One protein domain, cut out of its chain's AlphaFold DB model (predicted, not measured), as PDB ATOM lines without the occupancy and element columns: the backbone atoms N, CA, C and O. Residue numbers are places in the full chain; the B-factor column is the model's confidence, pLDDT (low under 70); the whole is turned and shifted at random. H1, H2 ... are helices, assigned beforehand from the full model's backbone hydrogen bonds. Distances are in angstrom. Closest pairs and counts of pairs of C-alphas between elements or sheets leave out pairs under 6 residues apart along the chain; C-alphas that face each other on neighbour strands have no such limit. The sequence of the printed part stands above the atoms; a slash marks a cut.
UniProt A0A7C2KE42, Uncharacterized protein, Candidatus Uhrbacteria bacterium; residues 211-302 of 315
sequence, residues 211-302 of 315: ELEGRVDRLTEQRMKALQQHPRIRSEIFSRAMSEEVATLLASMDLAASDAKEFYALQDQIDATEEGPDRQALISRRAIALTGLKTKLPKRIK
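AT A GLANCE: This is residues 211 to 302 of the 315 residues of an uncharacterized protein of Candidatus Uhrbacteria bacterium (UniProt A0A7C2KE42). A helical hairpin, H4 and H5, has the long helix H1 set crosswise at the H5 end where residues 287 to 291 meet residues 216 to 224 of H1. The short helices H2 and H3 lie together at one end of the long axis, near the beginning of H4, and the small last helix H6 lies at the other end. The printed part has 92 residues with six named helices, H1 to H6 in order, and no named strand; its class is all helix. It is compact, with a radius of gyration of the C-alphas of 13.7 A, yet elongated in outline, spanning 45 by 29 by 19 A.

IN THESE COORDINATES: H1, residues 211 to 229, begins with C-alpha 211 at (242.831, 237.495, 173.210) and is 26.9 A long. H2 holds residues 233 to 237 and H3 residues 244 to 252. H4, residues 257 to 272, is 23.1 A long, and H5, residues 277 to 291, is 21.0 A long. H6, residues 297 to 302, ends with C-alpha 302 at (230.490, 238.157, 165.967).

HOW THE PARTS SIT: H1 touches H5 about perpendicular, at 83 degrees; the closest C-alphas, of Thr 220 and Ala 287, are 5.8 A apart. H2 touches H4, closest at the C-alphas of Ile 237 and Lys 261, 6.2 A. H3 is close to H2 but not clearly touching, with the C-alphas of Ile 233 and Val 246 closest at 6.1 A. H4 and H5 touch as a hairpin, opposite ways at a shallow tilt of 22 degrees; the C-alphas of Asp 259 and Ala 289 are closest at 5.1 A. H6 is close to H1 but not clearly touching, and apart from H4 and H5. In H1 to H6 every O i to N i+4 pair is within hydrogen-bond range.

THE WHOLE: The C-alphas farthest apart, of Ala 241 and Lys 302, are 45.6 A apart. The printed part has no cut, and no link is long. Mean pLDDT of the printed part is 87.8, and no printed residue is under 70.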
ATOM      1  N   GLU A 211     241.663 237.060 172.455       90.38
ATOM      2  CA  GLU A 211     242.831 237.495 173.210       90.38
ATOM      3  C   GLU A 211     244.116 237.324 172.391       90.38
ATOM      4  O   GLU A 211     244.911 238.263 172.285       90.38
ATOM      5  N   LEU A 212     244.306 236.149 171.781       87.25
ATOM      6  CA  LEU A 212     245.480 235.855 170.961       87.25
ATOM      7  C   LEU A 212     245.524 236.730 169.704       87.25
ATOM      8  O   LEU A 212     246.531 237.391 169.452       87.25
ATOM      9  N   GLU A 213     244.428 236.791 168.947       87.88
ATOM     10  CA  GLU A 213     244.334 237.611 167.737       87.88
ATOM     11  C   GLU A 213     244.465 239.109 168.069       87.88
ATOM     12  O   GLU A 213     245.098 239.845 167.320       87.88
ATOM     13  N   GLY A 214     243.972 239.560 169.226       88.00
ATOM     14  CA  GLY A 214     244.121 240.939 169.693       88.00
ATOM     15  C   GLY A 214     245.554 241.301 170.094       88.00
ATOM     16  O   GLY A 214     245.955 242.456 169.968       88.00
ATOM     17  N   ARG A 215     246.364 240.336 170.557       87.00
ATOM     18  CA  ARG A 215     247.811 240.549 170.760       87.00
ATOM     19  C   ARG A 215     248.530 240.738 169.422       87.00
ATOM     20  O   ARG A 215     249.357 241.638 169.317       87.00
ATOM     21  N   VAL A 216     248.191 239.927 168.416       86.12
ATOM     22  CA  VAL A 216     248.744 240.037 167.052       86.12
ATOM     23  C   VAL A 216     248.358 241.367 166.409       86.12
ATOM     24  O   VAL A 216     249.194 242.022 165.793       86.12
ATOM     25  N   ASP A 217     247.113 241.797 166.588       86.62
ATOM     26  CA  ASP A 217     246.613 243.059 166.045       86.62
ATOM     27  C   ASP A 217     247.322 244.269 166.671       86.62
ATOM     28  O   ASP A 217     247.887 245.090 165.952       86.62
ATOM     29  N   ARG A 218     247.474 244.301 168.005       89.44
ATOM     30  CA  ARG A 218     248.287 245.330 168.684       89.44
ATOM     31  C   ARG A 218     249.742 245.340 168.218       89.44
ATOM     32  O   ARG A 218     250.317 246.411 168.042       89.44
ATOM     33  N   LEU A 219     250.352 244.168 168.023       88.88
ATOM     34  CA  LEU A 219     251.712 244.069 167.487       88.88
ATOM     35  C   LEU A 219     251.785 244.610 166.053       88.88
ATOM     36  O   LEU A 219     252.725 245.328 165.713       88.88
ATOM     37  N   THR A 220     250.778 244.307 165.231       88.75
ATOM     38  CA  THR A 220     250.642 244.837 163.870       88.75
ATOM     39  C   THR A 220     250.596 246.361 163.905       88.75
ATOM     40  O   THR A 220     251.409 247.001 163.247       88.75
ATOM     41  N   GLU A 221     249.723 246.956 164.722       90.25
ATOM     42  CA  GLU A 221     249.611 248.414 164.874       90.25
ATOM     43  C   GLU A 221     250.914 249.062 165.360       90.25
ATOM     44  O   GLU A 221     251.328 250.100 164.838       90.25
ATOM     45  N   GLN A 222     251.596 248.446 166.332       91.44
ATOM     46  CA  GLN A 222     252.893 248.918 166.825       91.44
ATOM     47  C   GLN A 222     253.951 248.925 165.714       91.44
ATOM     48  O   GLN A 222     254.615 249.946 165.518       91.44
ATOM     49  N   ARG A 223     254.076 247.823 164.958       93.12
ATOM     50  CA  ARG A 223     255.012 247.712 163.826       93.12
ATOM     51  C   ARG A 223     254.657 248.705 162.716       93.12
ATOM     52  O   ARG A 223     255.535 249.414 162.234       93.12
ATOM     53  N   MET A 224     253.373 248.838 162.370       92.62
ATOM     54  CA  MET A 224     252.890 249.839 161.407       92.62
ATOM     55  C   MET A 224     253.311 251.251 161.805       92.62
ATOM     56  O   MET A 224     253.877 251.980 160.993       92.62
ATOM     57  N   LYS A 225     253.054 251.632 163.059       92.69
ATOM     58  CA  LYS A 225     253.374 252.962 163.574       92.69
ATOM     59  C   LYS A 225     254.879 253.222 163.552       92.69
ATOM     60  O   LYS A 225     255.287 254.290 163.109       92.69
ATOM     61  N   ALA A 226     255.692 252.252 163.970       91.50
ATOM     62  CA  ALA A 226     257.149 252.366 163.944       91.50
ATOM     63  C   ALA A 226     257.685 252.590 162.518       91.50
ATOM     64  O   ALA A 226     258.494 253.492 162.299       91.50
ATOM     65  N   LEU A 227     257.175 251.840 161.534       91.69
ATOM     66  CA  LEU A 227     257.525 252.028 160.123       91.69
ATOM     67  C   LEU A 227     257.061 253.402 159.608       91.69
ATOM     68  O   LEU A 227     257.826 254.136 158.992       91.69
ATOM     69  N   GLN A 228     255.821 253.805 159.882       89.38
ATOM     70  CA  GLN A 228     255.271 255.077 159.395       89.38
ATOM     71  C   GLN A 228     255.937 256.315 160.014       89.38
ATOM     72  O   GLN A 228     255.990 257.360 159.370       89.38
ATOM     73  N   GLN A 229     256.445 256.214 161.244       89.88
ATOM     74  CA  GLN A 229     257.126 257.316 161.928       89.88
ATOM     75  C   GLN A 229     258.570 257.523 161.459       89.88
ATOM     76  O   GLN A 229     259.110 258.610 161.658       89.88
ATOM     77  N   HIS A 230     259.196 256.524 160.830       87.44
ATOM     78  CA  HIS A 230     260.568 256.653 160.352       87.44
ATOM     79  C   HIS A 230     260.606 257.403 159.003       87.44
ATOM     80  O   HIS A 230     260.171 256.869 157.980       87.44
ATOM     81  N   PRO A 231     261.174 258.623 158.933       79.62
ATOM     82  CA  PRO A 231     260.973 259.551 157.811       79.62
ATOM     83  C   PRO A 231     261.568 259.086 156.471       79.62
ATOM     84  O   PRO A 231     261.251 259.652 155.427       79.62
ATOM     85  N   ARG A 232     262.437 258.067 156.482       84.12
ATOM     86  CA  ARG A 232     263.154 257.567 155.293       84.12
ATOM     87  C   ARG A 232     263.013 256.077 155.039       84.12
ATOM     88  O   ARG A 232     263.494 255.592 154.016       84.12
ATOM     89  N   ILE A 233     262.344 255.338 155.927       88.62
ATOM     90  CA  ILE A 233     262.345 253.873 155.821       88.62
ATOM     91  C   ILE A 233     261.705 253.433 154.510       88.62
ATOM     92  O   ILE A 233     262.257 252.586 153.821       88.62
ATOM     93  N   ARG A 234     260.618 254.102 154.100       87.88
ATOM     94  CA  ARG A 234     259.929 253.826 152.843       87.88
ATOM     95  C   ARG A 234     260.862 253.998 151.646       87.88
ATOM     96  O   ARG A 234     260.912 253.123 150.801       87.88
ATOM     97  N   SER A 235     261.633 255.080 151.562       86.56
ATOM     98  CA  SER A 235     262.594 255.257 150.462       86.56
ATOM     99  C   SER A 235     263.751 254.253 150.510       86.56
ATOM    100  O   SER A 235     264.216 253.797 149.466       86.56
ATOM    101  N   GLU A 236     264.212 253.886 151.706       88.50
ATOM    102  CA  GLU A 236     265.420 253.079 151.886       88.50
ATOM    103  C   GLU A 236     265.185 251.587 151.652       88.50
ATOM    104  O   GLU A 236     266.013 250.944 151.007       88.50
ATOM    105  N   ILE A 237     264.038 251.042 152.066       86.69
ATOM    106  CA  ILE A 237     263.695 249.634 151.814       86.69
ATOM    107  C   ILE A 237     263.567 249.332 150.314       86.69
ATOM    108  O   ILE A 237     263.873 248.220 149.893       86.69
ATOM    109  N   PHE A 238     263.162 250.294 149.476       84.12
ATOM    110  CA  PHE A 238     263.109 250.111 148.017       84.12
ATOM    111  C   PHE A 238     264.451 250.386 147.326       84.12
ATOM    112  O   PHE A 238     264.601 250.097 146.138       84.12
ATOM    113  N   SER A 239     265.441 250.898 148.054       83.88
ATOM    114  CA  SER A 239     266.779 251.152 147.529       83.88
ATOM    115  C   SER A 239     267.680 249.909 147.618       83.88
ATOM    116  O   SER A 239     267.339 248.902 148.242       83.88
ATOM    117  N   ARG A 240     268.860 249.970 146.985       74.50
ATOM    118  CA  ARG A 240     269.892 248.923 147.109       74.50
ATOM    119  C   ARG A 240     270.700 249.016 148.408       74.50
ATOM    120  O   ARG A 240     271.395 248.060 148.731       74.50
ATOM    121  N   ALA A 241     270.646 250.146 149.115       80.31
ATOM    122  CA  ALA A 241     271.481 250.420 150.279       80.31
ATOM    123  C   ALA A 241     270.619 250.952 151.427       80.31
ATOM    124  O   ALA A 241     270.128 252.076 151.386       80.31
ATOM    125  N   MET A 242     270.444 250.118 152.446       87.69
ATOM    126  CA  MET A 242     269.704 250.445 153.659       87.69
ATOM    127  C   MET A 242     270.671 250.995 154.710       87.69
ATOM    128  O   MET A 242     271.748 250.425 154.896       87.69
ATOM    129  N   SER A 243     270.308 252.089 155.383       89.19
ATOM    130  CA  SER A 243     271.109 252.604 156.496       89.19
ATOM    131  C   SER A 243     271.126 251.632 157.679       89.19
ATOM    132  O   SER A 243     270.224 250.808 157.851       89.19
ATOM    133  N   GLU A 244     272.146 251.753 158.530       89.75
ATOM    134  CA  GLU A 244     272.232 251.000 159.787       89.75
ATOM    135  C   GLU A 244     271.048 251.303 160.720       89.75
ATOM    136  O   GLU A 244     270.554 250.407 161.401       89.75
ATOM    137  N   GLU A 245     270.537 252.538 160.703       89.62
ATOM    138  CA  GLU A 245     269.361 252.954 161.476       89.62
ATOM    139  C   GLU A 245     268.110 252.167 161.057       89.62
ATOM    140  O   GLU A 245     267.443 251.557 161.896       89.62
ATOM    141  N   VAL A 246     267.836 252.088 159.749       89.12
ATOM    142  CA  VAL A 246     266.707 251.310 159.221       89.12
ATOM    143  C   VAL A 246     266.905 249.812 159.455       89.12
ATOM    144  O   VAL A 246     265.960 249.128 159.850       89.12
ATOM    145  N   ALA A 247     268.123 249.296 159.262       90.00
ATOM    146  CA  ALA A 247     268.443 247.897 159.538       90.00
ATOM    147  C   ALA A 247     268.172 247.536 161.009       90.00
ATOM    148  O   ALA A 247     267.553 246.512 161.295       90.00
ATOM    149  N   THR A 248     268.582 248.408 161.932       92.38
ATOM    150  CA  THR A 248     268.389 248.244 163.377       92.38
ATOM    151  C   THR A 248     266.911 248.304 163.753       92.38
ATOM    152  O   THR A 248     266.450 247.482 164.544       92.38
ATOM    153  N   LEU A 249     266.141 249.223 163.160       92.06
ATOM    154  CA  LEU A 249     264.698 249.305 163.381       92.06
ATOM    155  C   LEU A 249     263.997 248.007 162.953       92.06
ATOM    156  O   LEU A 249     263.245 247.433 163.740       92.06
ATOM    157  N   LEU A 250     264.272 247.517 161.741       91.75
ATOM    158  CA  LEU A 250     263.718 246.255 161.242       91.75
ATOM    159  C   LEU A 250     264.114 245.058 162.121       91.75
ATOM    160  O   LEU A 250     263.251 244.263 162.491       91.75
ATOM    161  N   ALA A 251     265.383 244.980 162.536       90.62
ATOM    162  CA  ALA A 251     265.872 243.941 163.439       90.62
ATOM    163  C   ALA A 251     265.188 243.993 164.818       90.62
ATOM    164  O   ALA A 251     264.817 242.954 165.355       90.62
ATOM    165  N   SER A 252     264.940 245.189 165.368       91.56
ATOM    166  CA  SER A 252     264.234 245.353 166.652       91.56
ATOM    167  C   SER A 252     262.792 244.833 166.626       91.56
ATOM    168  O   SER A 252     262.225 244.507 167.668       91.56
ATOM    169  N   MET A 253     262.203 244.749 165.430       91.50
ATOM    170  CA  MET A 253     260.863 244.221 165.200       91.50
ATOM    171  C   MET A 253     260.874 242.775 164.714       91.50
ATOM    172  O   MET A 253     259.789 242.247 164.515       91.50
ATOM    173  N   ASP A 254     262.037 242.145 164.521       88.31
ATOM    174  CA  ASP A 254     262.157 240.842 163.853       88.31
ATOM    175  C   ASP A 254     261.389 240.818 162.515       88.31
ATOM    176  O   ASP A 254     260.523 239.979 162.268       88.31
ATOM    177  N   LEU A 255     261.623 241.845 161.688       89.88
ATOM    178  CA  LEU A 255     260.933 242.046 160.416       89.88
ATOM    179  C   LEU A 255     261.937 242.052 159.263       89.88
ATOM    180  O   LEU A 255     262.882 242.842 159.257       89.88
ATOM    181  N   ALA A 256     261.720 241.212 158.250       90.19
ATOM    182  CA  ALA A 256     262.577 241.210 157.074       90.19
ATOM    183  C   ALA A 256     262.330 242.449 156.197       90.19
ATOM    184  O   ALA A 256     261.216 242.967 156.088       90.19
ATOM    185  N   ALA A 257     263.369 242.905 155.491       89.81
ATOM    186  CA  ALA A 257     263.239 244.026 154.561       89.81
ATOM    187  C   ALA A 257     262.257 243.732 153.409       89.81
ATOM    188  O   ALA A 257     261.616 244.654 152.908       89.81
ATOM    189  N   SER A 258     262.122 242.468 152.984       90.88
ATOM    190  CA  SER A 258     261.104 242.034 152.012       90.88
ATOM    191  C   SER A 258     259.689 242.282 152.521       90.88
ATOM    192  O   SER A 258     258.860 242.821 151.793       90.88
ATOM    193  N   ASP A 259     259.445 241.960 153.784       92.25
ATOM    194  CA  ASP A 259     258.124 242.024 154.397       92.25
ATOM    195  C   ASP A 259     257.739 243.480 154.675       92.25
ATOM    196  O   ASP A 259     256.602 243.894 154.454       92.25
ATOM    197  N   ALA A 260     258.724 244.308 155.044       91.62
ATOM    198  CA  ALA A 260     258.562 245.755 155.113       91.62
ATOM    199  C   ALA A 260     258.223 246.366 153.738       91.62
ATOM    200  O   ALA A 260     257.363 247.245 153.657       91.62
ATOM    201  N   LYS A 261     258.843 245.901 152.640       91.94
ATOM    202  CA  LYS A 261     258.470 246.337 151.277       91.94
ATOM    203  C   LYS A 261     257.045 245.922 150.926       91.94
ATOM    204  O   LYS A 261     256.294 246.749 150.405       91.94
ATOM    205  N   GLU A 262     256.667 244.676 151.219       93.19
ATOM    206  CA  GLU A 262     255.301 244.194 150.991       93.19
ATOM    207  C   GLU A 262     254.286 245.007 151.804       93.19
ATOM    208  O   GLU A 262     253.261 245.411 151.257       93.19
ATOM    209  N   PHE A 263     254.594 245.347 153.060       93.81
ATOM    210  CA  PHE A 263     253.766 246.232 153.879       93.81
ATOM    211  C   PHE A 263     253.448 247.555 153.170       93.81
ATOM    212  O   PHE A 263     252.275 247.912 153.074       93.81
ATOM    213  N   TYR A 264     254.450 248.274 152.650       92.75
ATOM    214  CA  TYR A 264     254.200 249.554 151.971       92.75
ATOM    215  C   TYR A 264     253.436 249.381 150.657       92.75
ATOM    216  O   TYR A 264     252.535 250.168 150.378       92.75
ATOM    217  N   ALA A 265     253.736 248.333 149.884       91.12
ATOM    218  CA  ALA A 265     253.005 248.036 148.653       91.12
ATOM    219  C   ALA A 265     251.523 247.703 148.919       91.12
ATOM    220  O   ALA A 265     250.650 248.079 148.138       91.12
ATOM    221  N   LEU A 266     251.231 247.004 150.021       93.06
ATOM    222  CA  LEU A 266     249.867 246.718 150.466       93.06
ATOM    223  C   LEU A 266     249.188 247.958 151.044       93.06
ATOM    224  O   LEU A 266     248.000 248.151 150.815       93.06
ATOM    225  N   GLN A 267     249.921 248.804 151.769       91.44
ATOM    226  CA  GLN A 267     249.394 250.054 152.312       91.44
ATOM    227  C   GLN A 267     248.899 250.978 151.192       91.44
ATOM    228  O   GLN A 267     247.773 251.455 151.271       91.44
ATOM    229  N   ASP A 268     249.674 251.133 150.115       90.31
ATOM    230  CA  ASP A 268     249.266 251.934 148.954       90.31
ATOM    231  C   ASP A 268     247.987 251.396 148.291       90.31
ATOM    232  O   ASP A 268     247.108 252.162 147.905       90.31
ATOM    233  N   GLN A 269     247.856 250.068 148.193       93.50
ATOM    234  CA  GLN A 269     246.643 249.437 147.669       93.50
ATOM    235  C   GLN A 269     245.448 249.650 148.600       93.50
ATOM    236  O   GLN A 269     244.357 249.949 148.125       93.50
ATOM    237  N   ILE A 270     245.635 249.524 149.917       91.31
ATOM    238  CA  ILE A 270     244.576 249.747 150.914       91.31
ATOM    239  C   ILE A 270     244.070 251.187 150.861       91.31
ATOM    240  O   ILE A 270     242.863 251.397 150.972       91.31
ATOM    241  N   ASP A 271     244.971 252.153 150.699       89.75
ATOM    242  CA  ASP A 271     244.626 253.574 150.631       89.75
ATOM    243  C   ASP A 271     243.907 253.928 149.314       89.75
ATOM    244  O   ASP A 271     243.103 254.857 149.284       89.75
ATOM    245  N   ALA A 272     244.144 253.159 148.244       90.25
ATOM    246  CA  ALA A 272     243.488 253.305 146.943       90.25
ATOM    247  C   ALA A 272     242.199 252.470 146.775       90.25
ATOM    248  O   ALA A 272     241.499 252.637 145.777       90.25
ATOM    249  N   THR A 273     241.885 251.565 147.707       90.25
ATOM    250  CA  THR A 273     240.729 250.655 147.612       90.25
ATOM    251  C   THR A 273     239.591 251.138 148.508       90.25
ATOM    252  O   THR A 273     239.792 251.387 149.697       90.25
ATOM    253  N   GLU A 274     238.377 251.226 147.959       88.56
ATOM    254  CA  GLU A 274     237.167 251.551 148.725       88.56
ATOM    255  C   GLU A 274     236.845 250.489 149.793       88.56
ATOM    256  O   GLU A 274     237.373 249.374 149.797       88.56
ATOM    257  N   GLU A 275     235.975 250.822 150.748       83.44
ATOM    258  CA  GLU A 275     235.587 249.866 151.783       83.44
ATOM    259  C   GLU A 275     234.863 248.651 151.193       83.44
ATOM    260  O   GLU A 275     233.880 248.775 150.468       83.44
ATOM    261  N   GLY A 276     235.331 247.451 151.538       75.44
ATOM    262  CA  GLY A 276     234.740 246.218 151.040       75.44
ATOM    263  C   GLY A 276     235.588 244.976 151.322       75.44
ATOM    264  O   GLY A 276     236.623 245.065 151.996       75.44
ATOM    265  N   PRO A 277     235.155 243.804 150.820       77.81
ATOM    266  CA  PRO A 277     235.862 242.534 150.993       77.81
ATOM    267  C   PRO A 277     237.312 242.573 150.498       77.81
ATOM    268  O   PRO A 277     238.198 242.049 151.173       77.81
ATOM    269  N   ASP A 278     237.565 243.258 149.381       82.50
ATOM    270  CA  ASP A 278     238.899 243.367 148.782       82.50
ATOM    271  C   ASP A 278     239.859 244.149 149.686       82.50
ATOM    272  O   ASP A 278     240.964 243.690 149.983       82.50
ATOM    273  N   ARG A 279     239.403 245.277 150.248       85.44
ATOM    274  CA  ARG A 279     240.176 246.049 151.232       85.44
ATOM    275  C   ARG A 279     240.472 245.234 152.492       85.44
ATOM    276  O   ARG A 279     241.580 245.298 153.017       85.44
ATOM    277  N   GLN A 280     239.523 244.424 152.965       81.06
ATOM    278  CA  GLN A 280     239.737 243.545 154.124       81.06
ATOM    279  C   GLN A 280     240.737 242.417 153.841       81.06
ATOM    280  O   GLN A 280     241.540 242.064 154.713       81.06
ATOM    281  N   ALA A 281     240.739 241.876 152.622       85.50
ATOM    282  CA  ALA A 281     241.749 240.917 152.190       85.50
ATOM    283  C   ALA A 281     243.148 241.553 152.191       85.50
ATOM    284  O   ALA A 281     244.090 240.954 152.715       85.50
ATOM    285  N   LEU A 282     243.277 242.789 151.698       89.06
ATOM    286  CA  LEU A 282     244.535 243.541 151.728       89.06
ATOM    287  C   LEU A 282     244.998 243.850 153.161       89.06
ATOM    288  O   LEU A 282     246.164 243.623 153.481       89.06
ATOM    289  N   ILE A 283     244.099 244.287 154.051       87.06
ATOM    290  CA  ILE A 283     244.403 244.511 155.478       87.06
ATOM    291  C   ILE A 283     244.913 243.221 156.132       87.06
ATOM    292  O   ILE A 283     245.916 243.241 156.845       87.06
ATOM    293  N   SER A 284     244.267 242.088 155.840       85.88
ATOM    294  CA  SER A 284     244.687 240.780 156.351       85.88
ATOM    295  C   SER A 284     246.083 240.400 155.850       85.88
ATOM    296  O   SER A 284     246.908 239.932 156.630       85.88
ATOM    297  N   ARG A 285     246.375 240.626 154.562       89.94
ATOM    298  CA  ARG A 285     247.712 240.398 153.989       89.94
ATOM    299  C   ARG A 285     248.767 241.303 154.616       89.94
ATOM    300  O   ARG A 285     249.867 240.840 154.887       89.94
ATOM    301  N   ARG A 286     248.427 242.560 154.908       90.81
ATOM    302  CA  ARG A 286     249.335 243.513 155.557       90.81
ATOM    303  C   ARG A 286     249.699 243.058 156.969       90.81
ATOM    304  O   ARG A 286     250.863 243.132 157.346       90.81
ATOM    305  N   ALA A 287     248.725 242.561 157.733       86.94
ATOM    306  CA  ALA A 287     248.980 241.983 159.052       86.94
ATOM    307  C   ALA A 287     249.902 240.753 158.971       86.94
ATOM    308  O   ALA A 287     250.827 240.635 159.774       86.94
ATOM    309  N   ILE A 288     249.711 239.891 157.963       88.12
ATOM    310  CA  ILE A 288     250.591 238.739 157.706       88.12
ATOM    311  C   ILE A 288     252.006 239.200 157.354       88.12
ATOM    312  O   ILE A 288     252.946 238.699 157.952       88.12
ATOM    313  N   ALA A 289     252.177 240.173 156.457       88.25
ATOM    314  CA  ALA A 289     253.502 240.710 156.142       88.25
ATOM    315  C   ALA A 289     254.192 241.253 157.404       88.25
ATOM    316  O   ALA A 289     255.369 241.020 157.637       88.25
ATOM    317  N   LEU A 290     253.447 241.930 158.280       87.94
ATOM    318  CA  LEU A 290     254.033 242.517 159.479       87.94
ATOM    319  C   LEU A 290     254.268 241.548 160.624       87.94
ATOM    320  O   LEU A 290     255.080 241.883 161.473       87.94
ATOM    321  N   THR A 291     253.562 240.422 160.722       85.25
ATOM    322  CA  THR A 291     253.599 239.554 161.919       85.25
ATOM    323  C   THR A 291     253.732 238.064 161.622       85.25
ATOM    324  O   THR A 291     253.855 237.268 162.548       85.25
ATOM    325  N   GLY A 292     253.662 237.667 160.354       81.88
ATOM    326  CA  GLY A 292     253.552 236.277 159.914       81.88
ATOM    327  C   GLY A 292     252.194 235.629 160.209       81.88
ATOM    328  O   GLY A 292     251.991 234.463 159.876       81.88
ATOM    329  N   LEU A 293     251.251 236.349 160.832       82.06
ATOM    330  CA  LEU A 293     250.018 235.779 161.369       82.06
ATOM    331  C   LEU A 293     248.772 236.453 160.790       82.06
ATOM    332  O   LEU A 293     248.669 237.673 160.684       82.06
ATOM    333  N   LYS A 294     247.777 235.630 160.445       82.25
ATOM    334  CA  LYS A 294     246.461 236.083 159.985       82.25
ATOM    335  C   LYS A 294     245.530 236.298 161.176       82.25
ATOM    336  O   LYS A 294     245.326 235.375 161.962       82.25
ATOM    337  N   THR A 295     244.885 237.458 161.254       78.81
ATOM    338  CA  THR A 295     243.823 237.739 162.234       78.81
ATOM    339  C   THR A 295     242.439 237.658 161.578       78.81
ATOM    340  O   THR A 295     242.281 237.838 160.369       78.81
ATOM    341  N   LYS A 296     241.410 237.318 162.359       82.25
ATOM    342  CA  LYS A 296     240.000 237.241 161.937       82.25
ATOM    343  C   LYS A 296     239.093 237.936 162.969       82.25
ATOM    344  O   LYS A 296     237.945 237.524 163.155       82.25
ATOM    345  N   LEU A 297     239.581 239.003 163.614       82.00
ATOM    346  CA  LEU A 297     238.942 239.659 164.764       82.00
ATOM    347  C   LEU A 297     237.444 239.970 164.577       82.00
ATOM    348  O   LEU A 297     236.663 239.516 165.417       82.00
ATOM    349  N   PRO A 298     236.977 240.611 163.482       80.50
ATOM    350  CA  PRO A 298     235.546 240.886 163.307       80.50
ATOM    351  C   PRO A 298     234.687 239.614 163.296       80.50
ATOM    352  O   PRO A 298     233.609 239.563 163.892       80.50
ATOM    353  N   LYS A 299     235.189 238.540 162.667       83.38
ATOM    354  CA  LYS A 299     234.517 237.233 162.652       83.38
ATOM    355  C   LYS A 299     234.471 236.627 164.056       83.38
ATOM    356  O   LYS A 299     233.453 236.038 164.425       83.38
ATOM    357  N   ARG A 300     235.546 236.753 164.841       86.50
ATOM    358  CA  ARG A 300     235.609 236.238 166.218       86.50
ATOM    359  C   ARG A 300     234.663 236.982 167.157       86.50
ATOM    360  O   ARG A 300     233.926 236.313 167.873       86.50
ATOM    361  N   ILE A 301     234.603 238.315 167.085       87.00
ATOM    362  CA  ILE A 301     233.676 239.143 167.879       87.00
ATOM    363  C   ILE A 301     232.233 238.695 167.630       87.00
ATOM    364  O   ILE A 301     231.544 238.279 168.560       87.00
ATOM    365  N   LYS A 302     231.825 238.634 166.355       87.12
ATOM    366  CA  LYS A 302     230.490 238.157 165.967       87.12
ATOM    367  C   LYS A 302     230.199 236.739 166.474       87.12
ATOM    368  O   LYS A 302     229.068 236.433 166.852       87.12
TER     369      LYS A 302